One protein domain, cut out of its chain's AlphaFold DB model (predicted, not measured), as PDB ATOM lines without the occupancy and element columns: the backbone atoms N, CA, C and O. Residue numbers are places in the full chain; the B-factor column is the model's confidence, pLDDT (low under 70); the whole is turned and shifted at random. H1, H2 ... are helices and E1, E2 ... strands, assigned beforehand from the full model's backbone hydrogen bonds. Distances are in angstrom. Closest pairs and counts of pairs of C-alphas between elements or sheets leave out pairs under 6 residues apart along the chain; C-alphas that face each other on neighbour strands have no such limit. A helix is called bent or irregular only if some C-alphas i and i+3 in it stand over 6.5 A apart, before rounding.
ATOM      1  N   ILE A   3      16.608 -42.339  12.626       92.75
ATOM      2  CA  ILE A   3      16.917 -42.376  14.059       92.75
ATOM      3  C   ILE A   3      17.275 -43.820  14.411       92.75
ATOM      4  O   ILE A   3      16.553 -44.735  14.020       92.75
ATOM      5  N   ILE A   4      18.387 -44.025  15.115       93.12
ATOM      6  CA  ILE A   4      18.853 -45.341  15.564       93.12
ATOM      7  C   ILE A   4      19.060 -45.277  17.078       93.12
ATOM      8  O   ILE A   4      19.827 -44.455  17.578       93.12
ATOM      9  N   LEU A   5      18.369 -46.150  17.810       93.00
ATOM     10  CA  LEU A   5      18.473 -46.263  19.264       93.00
ATOM     11  C   LEU A   5      19.510 -47.342  19.614       93.00
ATOM     12  O   LEU A   5      19.153 -48.489  19.867       93.00
ATOM     13  N   GLY A   6      20.800 -46.996  19.600       89.50
ATOM     14  CA  GLY A   6      21.885 -47.922  19.955       89.50
ATOM     15  C   GLY A   6      21.901 -48.277  21.445       89.50
ATOM     16  O   GLY A   6      21.217 -47.648  22.246       89.50
ATOM     17  N   ALA A   7      22.689 -49.261  21.879       88.31
ATOM     18  CA  ALA A   7      22.748 -49.617  23.305       88.31
ATOM     19  C   ALA A   7      23.205 -48.429  24.180       88.31
ATOM     20  O   ALA A   7      22.548 -48.094  25.172       88.31
ATOM     21  N   HIS A   8      24.257 -47.730  23.740       91.94
ATOM     22  CA  HIS A   8      24.917 -46.658  24.493       91.94
ATOM     23  C   HIS A   8      24.707 -45.257  23.915       91.94
ATOM     24  O   HIS A   8      24.958 -44.281  24.609       91.94
ATOM     25  N   THR A   9      24.234 -45.130  22.676       93.81
ATOM     26  CA  THR A   9      24.096 -43.836  21.994       93.81
ATOM     27  C   THR A   9      22.782 -43.745  21.223       93.81
ATOM     28  O   THR A   9      22.192 -44.753  20.825       93.81
ATOM     29  N   THR A  10      22.300 -42.521  21.026       94.88
ATOM     30  CA  THR A  10      21.161 -42.212  20.158       94.88
ATOM     31  C   THR A  10      21.693 -41.524  18.906       94.88
ATOM     32  O   THR A  10      22.209 -40.409  18.981       94.88
ATOM     33  N   VAL A  11      21.575 -42.182  17.752       95.25
ATOM     34  CA  VAL A  11      22.143 -41.700  16.488       95.25
ATOM     35  C   VAL A  11      21.052 -41.081  15.617       95.25
ATOM     36  O   VAL A  11      20.025 -41.709  15.354       95.25
ATOM     37  N   PHE A  12      21.291 -39.875  15.108       94.31
ATOM     38  CA  PHE A  12      20.434 -39.202  14.134       94.31
ATOM     39  C   PHE A  12      21.182 -39.024  12.815       94.31
ATOM     40  O   PHE A  12      22.193 -38.331  12.766       94.31
ATOM     41  N   LYS A  13      20.657 -39.584  11.722       92.19
ATOM     42  CA  LYS A  13      21.166 -39.341  10.364       92.19
ATOM     43  C   LYS A  13      20.325 -38.278   9.672       92.19
ATOM     44  O   LYS A  13      19.153 -38.509   9.333       92.19
ATOM     45  N   ILE A  14      20.921 -37.110   9.477       88.38
ATOM     46  CA  ILE A  14      20.282 -35.945   8.872       88.38
ATOM     47  C   ILE A  14      20.439 -36.040   7.340       88.38
ATOM     48  O   ILE A  14      21.552 -36.221   6.855       88.38
ATOM     49  N   PRO A  15      19.347 -35.970   6.555       82.62
ATOM     50  CA  PRO A  15      19.417 -36.033   5.096       82.62
ATOM     51  C   PRO A  15      19.949 -34.719   4.501       82.62
ATOM     52  O   PRO A  15      19.977 -33.688   5.177       82.62
ATOM     53  N   GLN A  16      20.335 -34.732   3.221       69.38
ATOM     54  CA  GLN A  16      20.768 -33.521   2.518       69.38
ATOM     55  C   GLN A  16      19.649 -32.464   2.475       69.38
ATOM     56  O   GLN A  16      18.572 -32.700   1.937       69.38
ATOM     57  N   GLY A  17      19.913 -31.295   3.069       66.88
ATOM     58  CA  GLY A  17      18.990 -30.157   3.128       66.88
ATOM     59  C   GLY A  17      19.642 -28.961   3.827       66.88
ATOM     60  O   GLY A  17      19.736 -28.921   5.053       66.88
ATOM     61  N   ARG A  18      20.137 -27.994   3.045       57.00
ATOM     62  CA  ARG A  18      21.149 -27.013   3.494       57.00
ATOM     63  C   ARG A  18      20.678 -26.068   4.609       57.00
ATOM     64  O   ARG A  18      21.432 -25.821   5.545       57.00
ATOM     65  N   ASN A  19      19.428 -25.602   4.578       61.56
ATOM     66  CA  ASN A  19      19.016 -24.475   5.433       61.56
ATOM     67  C   ASN A  19      18.841 -24.823   6.921       61.56
ATOM     68  O   ASN A  19      18.967 -23.948   7.772       61.56
ATOM     69  N   LYS A  20      18.562 -26.086   7.267       76.00
ATOM     70  CA  LYS A  20      18.306 -26.478   8.669       76.00
ATOM     71  C   LYS A  20      19.541 -27.006   9.387       76.00
ATOM     72  O   LYS A  20      19.628 -26.878  10.603       76.00
ATOM     73  N   ILE A  21      20.510 -27.549   8.647       81.81
ATOM     74  CA  ILE A  21      21.754 -28.073   9.227       81.81
ATOM     75  C   ILE A  21      22.534 -26.946   9.905       81.81
ATOM     76  O   ILE A  21      22.941 -27.099  11.049       81.81
ATOM     77  N   GLN A  22      22.667 -25.787   9.255       78.75
ATOM     78  CA  GLN A  22      23.379 -24.641   9.830       78.75
ATOM     79  C   GLN A  22      22.757 -24.157  11.148       78.75
ATOM     80  O   GLN A  22      23.481 -23.839  12.088       78.75
ATOM     81  N   GLN A  23      21.424 -24.150  11.251       84.62
ATOM     82  CA  GLN A  23      20.728 -23.760  12.480       84.62
ATOM     83  C   GLN A  23      20.967 -24.767  13.612       84.62
ATOM     84  O   GLN A  23      21.208 -24.361  14.746       84.62
ATOM     85  N   ILE A  24      20.940 -26.069  13.303       88.62
ATOM     86  CA  ILE A  24      21.251 -27.134  14.268       88.62
ATOM     87  C   ILE A  24      22.695 -26.992  14.755       88.62
ATOM     88  O   ILE A  24      22.939 -27.011  15.956       88.62
ATOM     89  N   LEU A  25      23.642 -26.788  13.836       84.94
ATOM     90  CA  LEU A  25      25.054 -26.595  14.163       84.94
ATOM     91  C   LEU A  25      25.272 -25.382  15.066       84.94
ATOM     92  O   LEU A  25      25.936 -25.503  16.092       84.94
ATOM     93  N   LYS A  26      24.671 -24.238  14.717       84.50
ATOM     94  CA  LYS A  26      24.738 -23.019  15.528       84.50
ATOM     95  C   LYS A  26      24.178 -23.265  16.929       84.50
ATOM     96  O   LYS A  26      24.831 -22.929  17.909       84.50
ATOM     97  N   PHE A  27      23.008 -23.899  17.030       91.19
ATOM     98  CA  PHE A  27      22.410 -24.240  18.319       91.19
ATOM     99  C   PHE A  27      23.334 -25.126  19.161       91.19
ATOM    100  O   PHE A  27      23.524 -24.846  20.343       91.19
ATOM    101  N   ILE A  28      23.943 -26.154  18.561       89.62
ATOM    102  CA  ILE A  28      24.838 -27.064  19.283       89.62
ATOM    103  C   ILE A  28      26.066 -26.319  19.817       89.62
ATOM    104  O   ILE A  28      26.414 -26.459  20.982       89.62
ATOM    105  N   GLN A  29      26.688 -25.490  18.981       83.19
ATOM    106  CA  GLN A  29      27.876 -24.722  19.356       83.19
ATOM    107  C   GLN A  29      27.602 -23.703  20.468       83.19
ATOM    108  O   GLN A  29      28.487 -23.436  21.272       83.19
ATOM    109  N   THR A  30      26.397 -23.131  20.513       85.38
ATOM    110  CA  THR A  30      26.026 -22.139  21.532       85.38
ATOM    111  C   THR A  30      25.614 -22.770  22.863       85.38
ATOM    112  O   THR A  30      25.835 -22.153  23.899       85.38
ATOM    113  N   ASN A  31      25.012 -23.964  22.856       88.44
ATOM    114  CA  ASN A  31      24.329 -24.512  24.039       88.44
ATOM    115  C   ASN A  31      24.990 -25.763  24.642       88.44
ATOM    116  O   ASN A  31      24.555 -26.207  25.700       88.44
ATOM    117  N   PHE A  32      26.002 -26.345  23.988       87.94
ATOM    118  CA  PHE A  32      26.708 -27.525  24.496       87.94
ATOM    119  C   PHE A  32      28.208 -27.255  24.565       87.94
ATOM    120  O   PHE A  32      28.877 -27.090  23.540       87.94
ATOM    121  N   THR A  33      28.728 -27.249  25.787       81.50
ATOM    122  CA  THR A  33      30.135 -27.002  26.124       81.50
ATOM    123  C   THR A  33      31.052 -28.122  25.647       81.50
ATOM    124  O   THR A  33      32.181 -27.874  25.228       81.50
ATOM    125  N   HIS A  34      30.549 -29.354  25.645       77.19
ATOM    126  CA  HIS A  34      31.296 -30.540  25.258       77.19
ATOM    127  C   HIS A  34      30.651 -31.170  24.022       77.19
ATOM    128  O   HIS A  34      29.851 -32.092  24.122       77.19
ATOM    129  N   ASN A  35      30.990 -30.676  22.833       79.69
ATOM    130  CA  ASN A  35      30.678 -31.361  21.577       79.69
ATOM    131  C   ASN A  35      31.981 -31.779  20.880       79.69
ATOM    132  O   ASN A  35      32.978 -31.064  20.932       79.69
ATOM    133  N   MET A  36      31.989 -32.960  20.261       71.31
ATOM    134  CA  MET A  36      33.149 -33.500  19.544       71.31
ATOM    135  C   MET A  36      32.819 -33.585  18.046       71.31
ATOM    136  O   MET A  36      32.240 -34.584  17.605       71.31
ATOM    137  N   PRO A  37      33.105 -32.530  17.258       74.12
ATOM    138  CA  PRO A  37      32.903 -32.549  15.814       74.12
ATOM    139  C   PRO A  37      33.999 -33.368  15.111       74.12
ATOM    140  O   PRO A  37      35.183 -33.221  15.404       74.12
ATOM    141  N   ASN A  38      33.614 -34.207  14.147       70.00
ATOM    142  CA  ASN A  38      34.519 -35.005  13.318       70.00
ATOM    143  C   ASN A  38      33.963 -35.160  11.894       70.00
ATOM    144  O   ASN A  38      33.008 -35.900  11.712       70.00
ATOM    145  N   LYS A  39      34.564 -34.521  10.879       72.31
ATOM    146  CA  LYS A  39      34.146 -34.531   9.453       72.31
ATOM    147  C   LYS A  39      32.629 -34.383   9.232       72.31
ATOM    148  O   LYS A  39      32.155 -33.278   9.000       72.31
ATOM    149  N   ASN A  40      31.884 -35.486   9.320       81.62
ATOM    150  CA  ASN A  40      30.438 -35.574   9.101       81.62
ATOM    151  C   ASN A  40      29.659 -36.051  10.341       81.62
ATOM    152  O   ASN A  40      28.475 -36.353  10.238       81.62
ATOM    153  N   THR A  41      30.293 -36.157  11.505       83.88
ATOM    154  CA  THR A  41      29.669 -36.577  12.758       83.88
ATOM    155  C   THR A  41      29.880 -35.552  13.867       83.88
ATOM    156  O   THR A  41      30.903 -34.874  13.931       83.88
ATOM    157  N   ILE A  42      28.891 -35.409  14.746       87.44
ATOM    158  CA  ILE A  42      28.999 -34.629  15.986       87.44
ATOM    159  C   ILE A  42      28.525 -35.503  17.132       87.44
ATOM    160  O   ILE A  42      27.380 -35.956  17.125       87.44
ATOM    161  N   GLN A  43      29.386 -35.708  18.123       88.69
ATOM    162  CA  GLN A  43      29.019 -36.384  19.363       88.69
ATOM    163  C   GLN A  43      28.744 -35.365  20.469       88.69
ATOM    164  O   GLN A  43      29.503 -34.413  20.655       88.69
ATOM    165  N   ILE A  44      27.651 -35.579  21.199       91.69
ATOM    166  CA  ILE A  44      27.194 -34.752  22.318       91.69
ATOM    167  C   ILE A  44      27.033 -35.681  23.538       91.69
ATOM    168  O   ILE A  44      25.993 -36.353  23.675       91.69
ATOM    169  N   PRO A  45      28.047 -35.768  24.423       90.62
ATOM    170  CA  PRO A  45      27.968 -36.525  25.668       90.62
ATOM    171  C   PRO A  45      26.887 -35.938  26.580       90.62
ATOM    172  O   PRO A  45      26.374 -34.845  26.336       90.62
ATOM    173  N   PHE A  46      26.481 -36.686  27.600       91.56
ATOM    174  CA  PHE A  46      25.500 -36.200  28.561       91.56
ATOM    175  C   PHE A  46      26.162 -35.382  29.669       91.56
ATOM    176  O   PHE A  46      27.131 -35.827  30.278       91.56
ATOM    177  N   TYR A  47      25.583 -34.212  29.940       90.50
ATOM    178  CA  TYR A  47      25.927 -33.350  31.061       90.50
ATOM    179  C   TYR A  47      24.647 -32.820  31.699       90.50
ATOM    180  O   TYR A  47      23.786 -32.264  31.015       90.50
ATOM    181  N   THR A  48      24.535 -32.947  33.021       88.75
ATOM    182  CA  THR A  48      23.325 -32.578  33.774       88.75
ATOM    183  C   THR A  48      22.950 -31.105  33.603       88.75
ATOM    184  O   THR A  48      21.774 -30.776  33.500       88.75
ATOM    185  N   LYS A  49      23.949 -30.216  33.497       91.25
ATOM    186  CA  LYS A  49      23.747 -28.767  33.316       91.25
ATOM    187  C   LYS A  49      23.148 -28.384  31.956       91.25
ATOM    188  O   LYS A  49      22.691 -27.262  31.800       91.25
ATOM    189  N   GLU A  50      23.141 -29.297  30.986       91.25
ATOM    190  CA  GLU A  50      22.681 -29.053  29.611       91.25
ATOM    191  C   GLU A  50      21.380 -29.813  29.294       91.25
ATOM    192  O   GLU A  50      20.996 -29.947  28.128       91.25
ATOM    193  N   HIS A  51      20.699 -30.335  30.323       92.56
ATOM    194  CA  HIS A  51      19.526 -31.199  30.175       92.56
ATOM    195  C   HIS A  51      18.429 -30.559  29.313       92.56
ATOM    196  O   HIS A  51      17.978 -31.168  28.341       92.56
ATOM    197  N   ASP A  52      18.052 -29.312  29.595       93.75
ATOM    198  CA  ASP A  52      16.966 -28.630  28.881       93.75
ATOM    199  C   ASP A  52      17.293 -28.396  27.401       93.75
ATOM    200  O   ASP A  52      16.468 -28.658  26.517       93.75
ATOM    201  N   HIS A  53      18.529 -27.985  27.102       94.88
ATOM    202  CA  HIS A  53      19.011 -27.819  25.727       94.88
ATOM    203  C   HIS A  53      18.997 -29.141  24.967       94.88
ATOM    204  O   HIS A  53      18.657 -29.191  23.780       94.88
ATOM    205  N   ARG A  54      19.319 -30.233  25.657       94.94
ATOM    206  CA  ARG A  54      19.295 -31.581  25.103       94.94
ATOM    207  C   ARG A  54      17.875 -32.044  24.807       94.94
ATOM    208  O   ARG A  54      17.616 -32.530  23.706       94.94
ATOM    209  N   VAL A  55      16.946 -31.847  25.745       94.38
ATOM    210  CA  VAL A  55      15.518 -32.147  25.558       94.38
ATOM    211  C   VAL A  55      14.975 -31.365  24.367       94.38
ATOM    212  O   VAL A  55      14.276 -31.926  23.518       94.38
ATOM    213  N   PHE A  56      15.330 -30.083  24.264       96.19
ATOM    214  CA  PHE A  56      14.973 -29.246  23.128       96.19
ATOM    215  C   PHE A  56      15.537 -29.796  21.812       96.19
ATOM    216  O   PHE A  56      14.775 -29.989  20.862       96.19
ATOM    217  N   LEU A  57      16.836 -30.113  21.760       95.19
ATOM    218  CA  LEU A  57      17.493 -30.658  20.570       95.19
ATOM    219  C   LEU A  57      16.821 -31.954  20.103       95.19
ATOM    220  O   LEU A  57      16.494 -32.090  18.927       95.19
ATOM    221  N   VAL A  58      16.552 -32.887  21.019       94.88
ATOM    222  CA  VAL A  58      15.887 -34.161  20.708       94.88
ATOM    223  C   VAL A  58      14.471 -33.937  20.175       94.88
ATOM    224  O   VAL A  58      14.103 -34.518  19.152       94.88
ATOM    225  N   LYS A  59      13.681 -33.054  20.804       93.81
ATOM    226  CA  LYS A  59      12.338 -32.689  20.316       93.81
ATOM    227  C   LYS A  59      12.398 -32.056  18.925       93.81
ATOM    228  O   LYS A  59      11.563 -32.368  18.070       93.81
ATOM    229  N   TRP A  60      13.384 -31.197  18.680       93.44
ATOM    230  CA  TRP A  60      13.586 -30.554  17.387       93.44
ATOM    231  C   TRP A  60      13.953 -31.572  16.304       93.44
ATOM    232  O   TRP A  60      13.294 -31.621  15.263       93.44
ATOM    233  N   LEU A  61      14.922 -32.451  16.568       92.50
ATOM    234  CA  LEU A  61      15.329 -33.525  15.660       92.50
ATOM    235  C   LEU A  61      14.180 -34.506  15.381       92.50
ATOM    236  O   LEU A  61      13.960 -34.880  14.229       92.50
ATOM    237  N   TYR A  62      13.383 -34.860  16.393       92.38
ATOM    238  CA  TYR A  62      12.181 -35.677  16.210       92.38
ATOM    239  C   TYR A  62      11.135 -34.987  15.319       92.38
ATOM    240  O   TYR A  62      10.542 -35.618  14.444       92.38
ATOM    241  N   SER A  63      10.931 -33.677  15.478       89.94
ATOM    242  CA  SER A  63      10.046 -32.895  14.604       89.94
ATOM    243  C   SER A  63      10.516 -32.921  13.145       89.94
ATOM    244  O   SER A  63       9.707 -33.098  12.232       89.94
ATOM    245  N   LEU A  64      11.829 -32.825  12.905       88.69
ATOM    246  CA  LEU A  64      12.408 -32.959  11.563       88.69
ATOM    247  C   LEU A  64      12.225 -34.368  10.993       88.69
ATOM    248  O   LEU A  64      11.882 -34.513   9.815       88.69
ATOM    249  N   TYR A  65      12.389 -35.395  11.827       90.00
ATOM    250  CA  TYR A  65      12.118 -36.781  11.462       90.00
ATOM    251  C   TYR A  65      10.655 -36.983  11.053       90.00
ATOM    252  O   TYR A  65      10.410 -37.517   9.974       90.00
ATOM    253  N   ARG A  66       9.700 -36.495  11.857       89.56
ATOM    254  CA  ARG A  66       8.256 -36.603  11.591       89.56
ATOM    255  C   ARG A  66       7.845 -35.901  10.298       89.56
ATOM    256  O   ARG A  66       6.973 -36.384   9.597       89.56
ATOM    257  N   ARG A  67       8.468 -34.769   9.964       86.06
ATOM    258  CA  ARG A  67       8.205 -34.076   8.688       86.06
ATOM    259  C   ARG A  67       8.773 -34.819   7.481       86.06
ATOM    260  O   ARG A  67       8.238 -34.691   6.393       86.06
ATOM    261  N   SER A  68       9.875 -35.546   7.671       82.75
ATOM    262  CA  SER A  68      10.549 -36.282   6.594       82.75
ATOM    263  C   SER A  68       9.970 -37.680   6.367       82.75
ATOM    264  O   SER A  68      10.244 -38.286   5.339       82.75
ATOM    265  N   ASN A  69       9.233 -38.217   7.340       81.62
ATOM    266  CA  ASN A  69       8.653 -39.550   7.299       81.62
ATOM    267  C   ASN A  69       7.148 -39.425   7.555       81.62
ATOM    268  O   ASN A  69       6.742 -39.105   8.667       81.62
ATOM    269  N   ASN A  70       6.319 -39.719   6.548       69.25
ATOM    270  CA  ASN A  70       4.854 -39.573   6.612       69.25
ATOM    271  C   ASN A  70       4.160 -40.442   7.686       69.25
ATOM    272  O   ASN A  70       2.958 -40.308   7.897       69.25
ATOM    273  N   LYS A  71       4.892 -41.323   8.380       70.88
ATOM    274  CA  LYS A  71       4.389 -42.146   9.485       70.88
ATOM    275  C   LYS A  71       5.093 -41.751  10.782       70.88
ATOM    276  O   LYS A  71       6.289 -41.986  10.949       70.88
ATOM    277  N   ALA A  72       4.346 -41.147  11.705       64.56
ATOM    278  CA  ALA A  72       4.809 -40.954  13.072       64.56
ATOM    279  C   ALA A  72       4.763 -42.302  13.804       64.56
ATOM    280  O   ALA A  72       3.721 -42.950  13.821       64.56
ATOM    281  N   LEU A  73       5.882 -42.717  14.395       78.00
ATOM    282  CA  LEU A  73       5.910 -43.843  15.329       78.00
ATOM    283  C   LEU A  73       5.374 -43.331  16.678       78.00
ATOM    284  O   LEU A  73       6.024 -42.440  17.238       78.00
ATOM    285  N   PRO A  74       4.220 -43.827  17.171       70.25
ATOM    286  CA  PRO A  74       3.518 -43.268  18.335       70.25
ATOM    287  C   PRO A  74       4.406 -43.106  19.576       70.25
ATOM    288  O   PRO A  74       4.337 -42.077  20.245       70.25
ATOM    289  N   ASP A  75       5.340 -44.035  19.785       84.69
ATOM    290  CA  ASP A  75       6.133 -44.109  21.020       84.69
ATOM    291  C   ASP A  75       7.575 -43.621  20.870       84.69
ATOM    292  O   ASP A  75       8.302 -43.465  21.852       84.69
ATOM    293  N   LEU A  76       8.013 -43.318  19.643       88.06
ATOM    294  CA  LEU A  76       9.407 -42.945  19.396       88.06
ATOM    295  C   LEU A  76       9.780 -41.643  20.114       88.06
ATOM    296  O   LEU A  76      10.904 -41.494  20.582       88.06
ATOM    297  N   LYS A  77       8.838 -40.700  20.224       89.12
ATOM    298  CA  LYS A  77       9.070 -39.451  20.956       89.12
ATOM    299  C   LYS A  77       9.343 -39.722  22.435       89.12
ATOM    300  O   LYS A  77      10.297 -39.166  22.964       89.12
ATOM    301  N   SER A  78       8.520 -40.549  23.076       89.75
ATOM    302  CA  SER A  78       8.652 -40.885  24.497       89.75
ATOM    303  C   SER A  78       9.950 -41.646  24.751       89.75
ATOM    304  O   SER A  78      10.761 -41.206  25.562       89.75
ATOM    305  N   ALA A  79      10.238 -42.661  23.929       91.75
ATOM    306  CA  ALA A  79      11.478 -43.432  24.001       91.75
ATOM    307  C   ALA A  79      12.739 -42.559  23.850       91.75
ATOM    308  O   ALA A  79      13.767 -42.823  24.467       91.75
ATOM    309  N   LEU A  80      12.691 -41.502  23.034       92.75
ATOM    310  CA  LEU A  80      13.805 -40.561  22.896       92.75
ATOM    311  C   LEU A  80      14.017 -39.695  24.146       92.75
ATOM    312  O   LEU A  80      15.161 -39.380  24.470       92.75
ATOM    313  N   ILE A  81      12.939 -39.309  24.833       90.62
ATOM    314  CA  ILE A  81      13.009 -38.510  26.065       90.62
ATOM    315  C   ILE A  81      13.490 -39.358  27.243       90.62
ATOM    316  O   ILE A  81      14.347 -38.910  27.996       90.62
ATOM    317  N   GLU A  82      13.038 -40.604  27.360       92.50
ATOM    318  CA  GLU A  82      13.520 -41.545  28.386       92.50
ATOM    319  C   GLU A  82      15.023 -41.829  28.267       92.50
ATOM    320  O   GLU A  82      15.693 -42.199  29.225       92.50
ATOM    321  N   ARG A  83      15.577 -41.636  27.071       92.81
ATOM    322  CA  ARG A  83      16.982 -41.900  26.759       92.81
ATOM    323  C   ARG A  83      17.820 -40.631  26.710       92.81
ATOM    324  O   ARG A  83      18.904 -40.647  26.124       92.81
ATOM    325  N   ILE A  84      17.339 -39.540  27.304       93.00
ATOM    326  CA  ILE A  84      18.013 -38.245  27.242       93.00
ATOM    327  C   ILE A  84      19.414 -38.284  27.858       93.00
ATOM    328  O   ILE A  84      20.287 -37.551  27.415       93.00
ATOM    329  N   GLU A  85      19.680 -39.187  28.798       92.25
ATOM    330  CA  GLU A  85      20.993 -39.340  29.437       92.25
ATOM    331  C   GLU A  85      22.028 -40.067  28.561       92.25
ATOM    332  O   GLU A  85      23.223 -40.048  28.847       92.25
ATOM    333  N   LYS A  86      21.613 -40.692  27.454       93.19
ATOM    334  CA  LYS A  86      22.535 -41.386  26.542       93.19
ATOM    335  C   LYS A  86      23.132 -40.417  25.531       93.19
ATOM    336  O   LYS A  86      22.347 -39.661  24.954       93.19
ATOM    337  N   PRO A  87      24.451 -40.454  25.241       93.69
ATOM    338  CA  PRO A  87      25.102 -39.627  24.225       93.69
ATOM    339  C   PRO A  87      24.331 -39.546  22.901       93.69
ATOM    340  O   PRO A  87      23.772 -40.537  22.430       93.69
ATOM    341  N   ILE A  88      24.314 -38.356  22.301       95.88
ATOM    342  CA  ILE A  88      23.683 -38.112  21.002       95.88
ATOM    343  C   ILE A  88      24.785 -38.067  19.952       95.88
ATOM    344  O   ILE A  88      25.782 -37.373  20.131       95.88
ATOM    345  N   GLU A  89      24.586 -38.772  18.848       95.25
ATOM    346  CA  GLU A  89      25.486 -38.744  17.702       95.25
ATOM    347  C   GLU A  89      24.724 -38.268  16.465       95.25
ATOM    348  O   GLU A  89      23.729 -38.865  16.057       95.25
ATOM    349  N   LEU A  90      25.170 -37.169  15.864       93.31
ATOM    350  CA  LEU A  90      24.561 -36.602  14.667       93.31
ATOM    351  C   LEU A  90      25.426 -36.924  13.461       93.31
ATOM    352  O   LEU A  90      26.545 -36.438  13.370       93.31
ATOM    353  N   HIS A  91      24.897 -37.708  12.530       91.38
ATOM    354  CA  HIS A  91      25.488 -37.966  11.221       91.38
ATOM    355  C   HIS A  91      24.921 -36.942  10.250       91.38
ATOM    356  O   HIS A  91      23.749 -36.990   9.865       91.38
ATOM    357  N   LEU A  92      25.757 -35.982   9.899       87.19
ATOM    358  CA  LEU A  92      25.470 -34.961   8.915       87.19
ATOM    359  C   LEU A  92      25.703 -35.552   7.522       87.19
ATOM    360  O   LEU A  92      26.568 -36.419   7.355       87.19
TER     361      LEU A  92
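What this domain is: This is residues 3 to 92 of the 260 residues of the protein "J domain-containing protein" of Arcobacter sp (UniProt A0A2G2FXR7). Picture a wall of five short strands, with the long helix H2 slantwise over one face and the other face bare. The shorter helices H1 and H3 run beside H2, one on each side, opposite ways to it. The printed part has 90 residues with three named helices and five named strands, in the order E1 E2 H1 E3 E4 H2 H3 E5; the mixed sheet runs E1 E2 E5 E4 E3. The class is mixed, helices and strands; the whole is compact, with a radius of gyration of the C-alphas of 12.4 A and spans of 34 by 30 by 21 A.

How they stand to each other: Look first at E2, residues 10 to 13, parallel to E5, residues 88 to 91, with N 12 and O 89 2.8 A apart. E1, residues 3 to 5, forms an antiparallel hairpin with E2, N 4 and O 11 at 2.8 A. E4, residues 41 to 44, is antiparallel to E5, N 44 and O 88 at 2.8 A, and forms a hairpin with E3, residues 36 to 38, N 38 and O 41 at 2.8 A. H2, residues 48 to 68, makes two layers with the sheet, helix on one face, at a height over the sheet of 10.0 A; it is irregular, C-alphas 49 and 52 being 8.1 A apart. With residues 55 to 62 alone it touches H3, residues 76 to 82, in a helical hairpin; the closest C-alphas, of Tyr 62 and Lys 77, are 6.8 A apart. H1, residues 18 to 31, is close but not clearly touching H2, the closest C-alphas, of Asn 31 and His 53, being 6.5 A apart. H1 and H3 only graze the sheet. E2, H1 and E3 form a split strand-helix-strand unit, its strands running the same way with E5 and E4 between them, and its crossover is right-handed. Each O i to N i+4 pair of H3 is within hydrogen-bond range, against 8 of 10 in H1 and 15 of 17 in H2.

Where its parts are: Find C-alpha 3 at (16.917, -42.376, 14.059), where E1 begins. From C-alpha 48 at (23.325, -32.578, 33.774), H2 runs 30.3 A; H1 measures 20.9 A. E5 ends at C-alpha 91, (25.488, -37.966, 11.221).

The domain as a whole: The C-alphas farthest apart, of Lys 49 and Asn 70, are 34.5 A apart. The printed part has no cut, and no link is long. Mean pLDDT of the printed part is 86.6; residues 16 to 19, 70 and 72 are under 70.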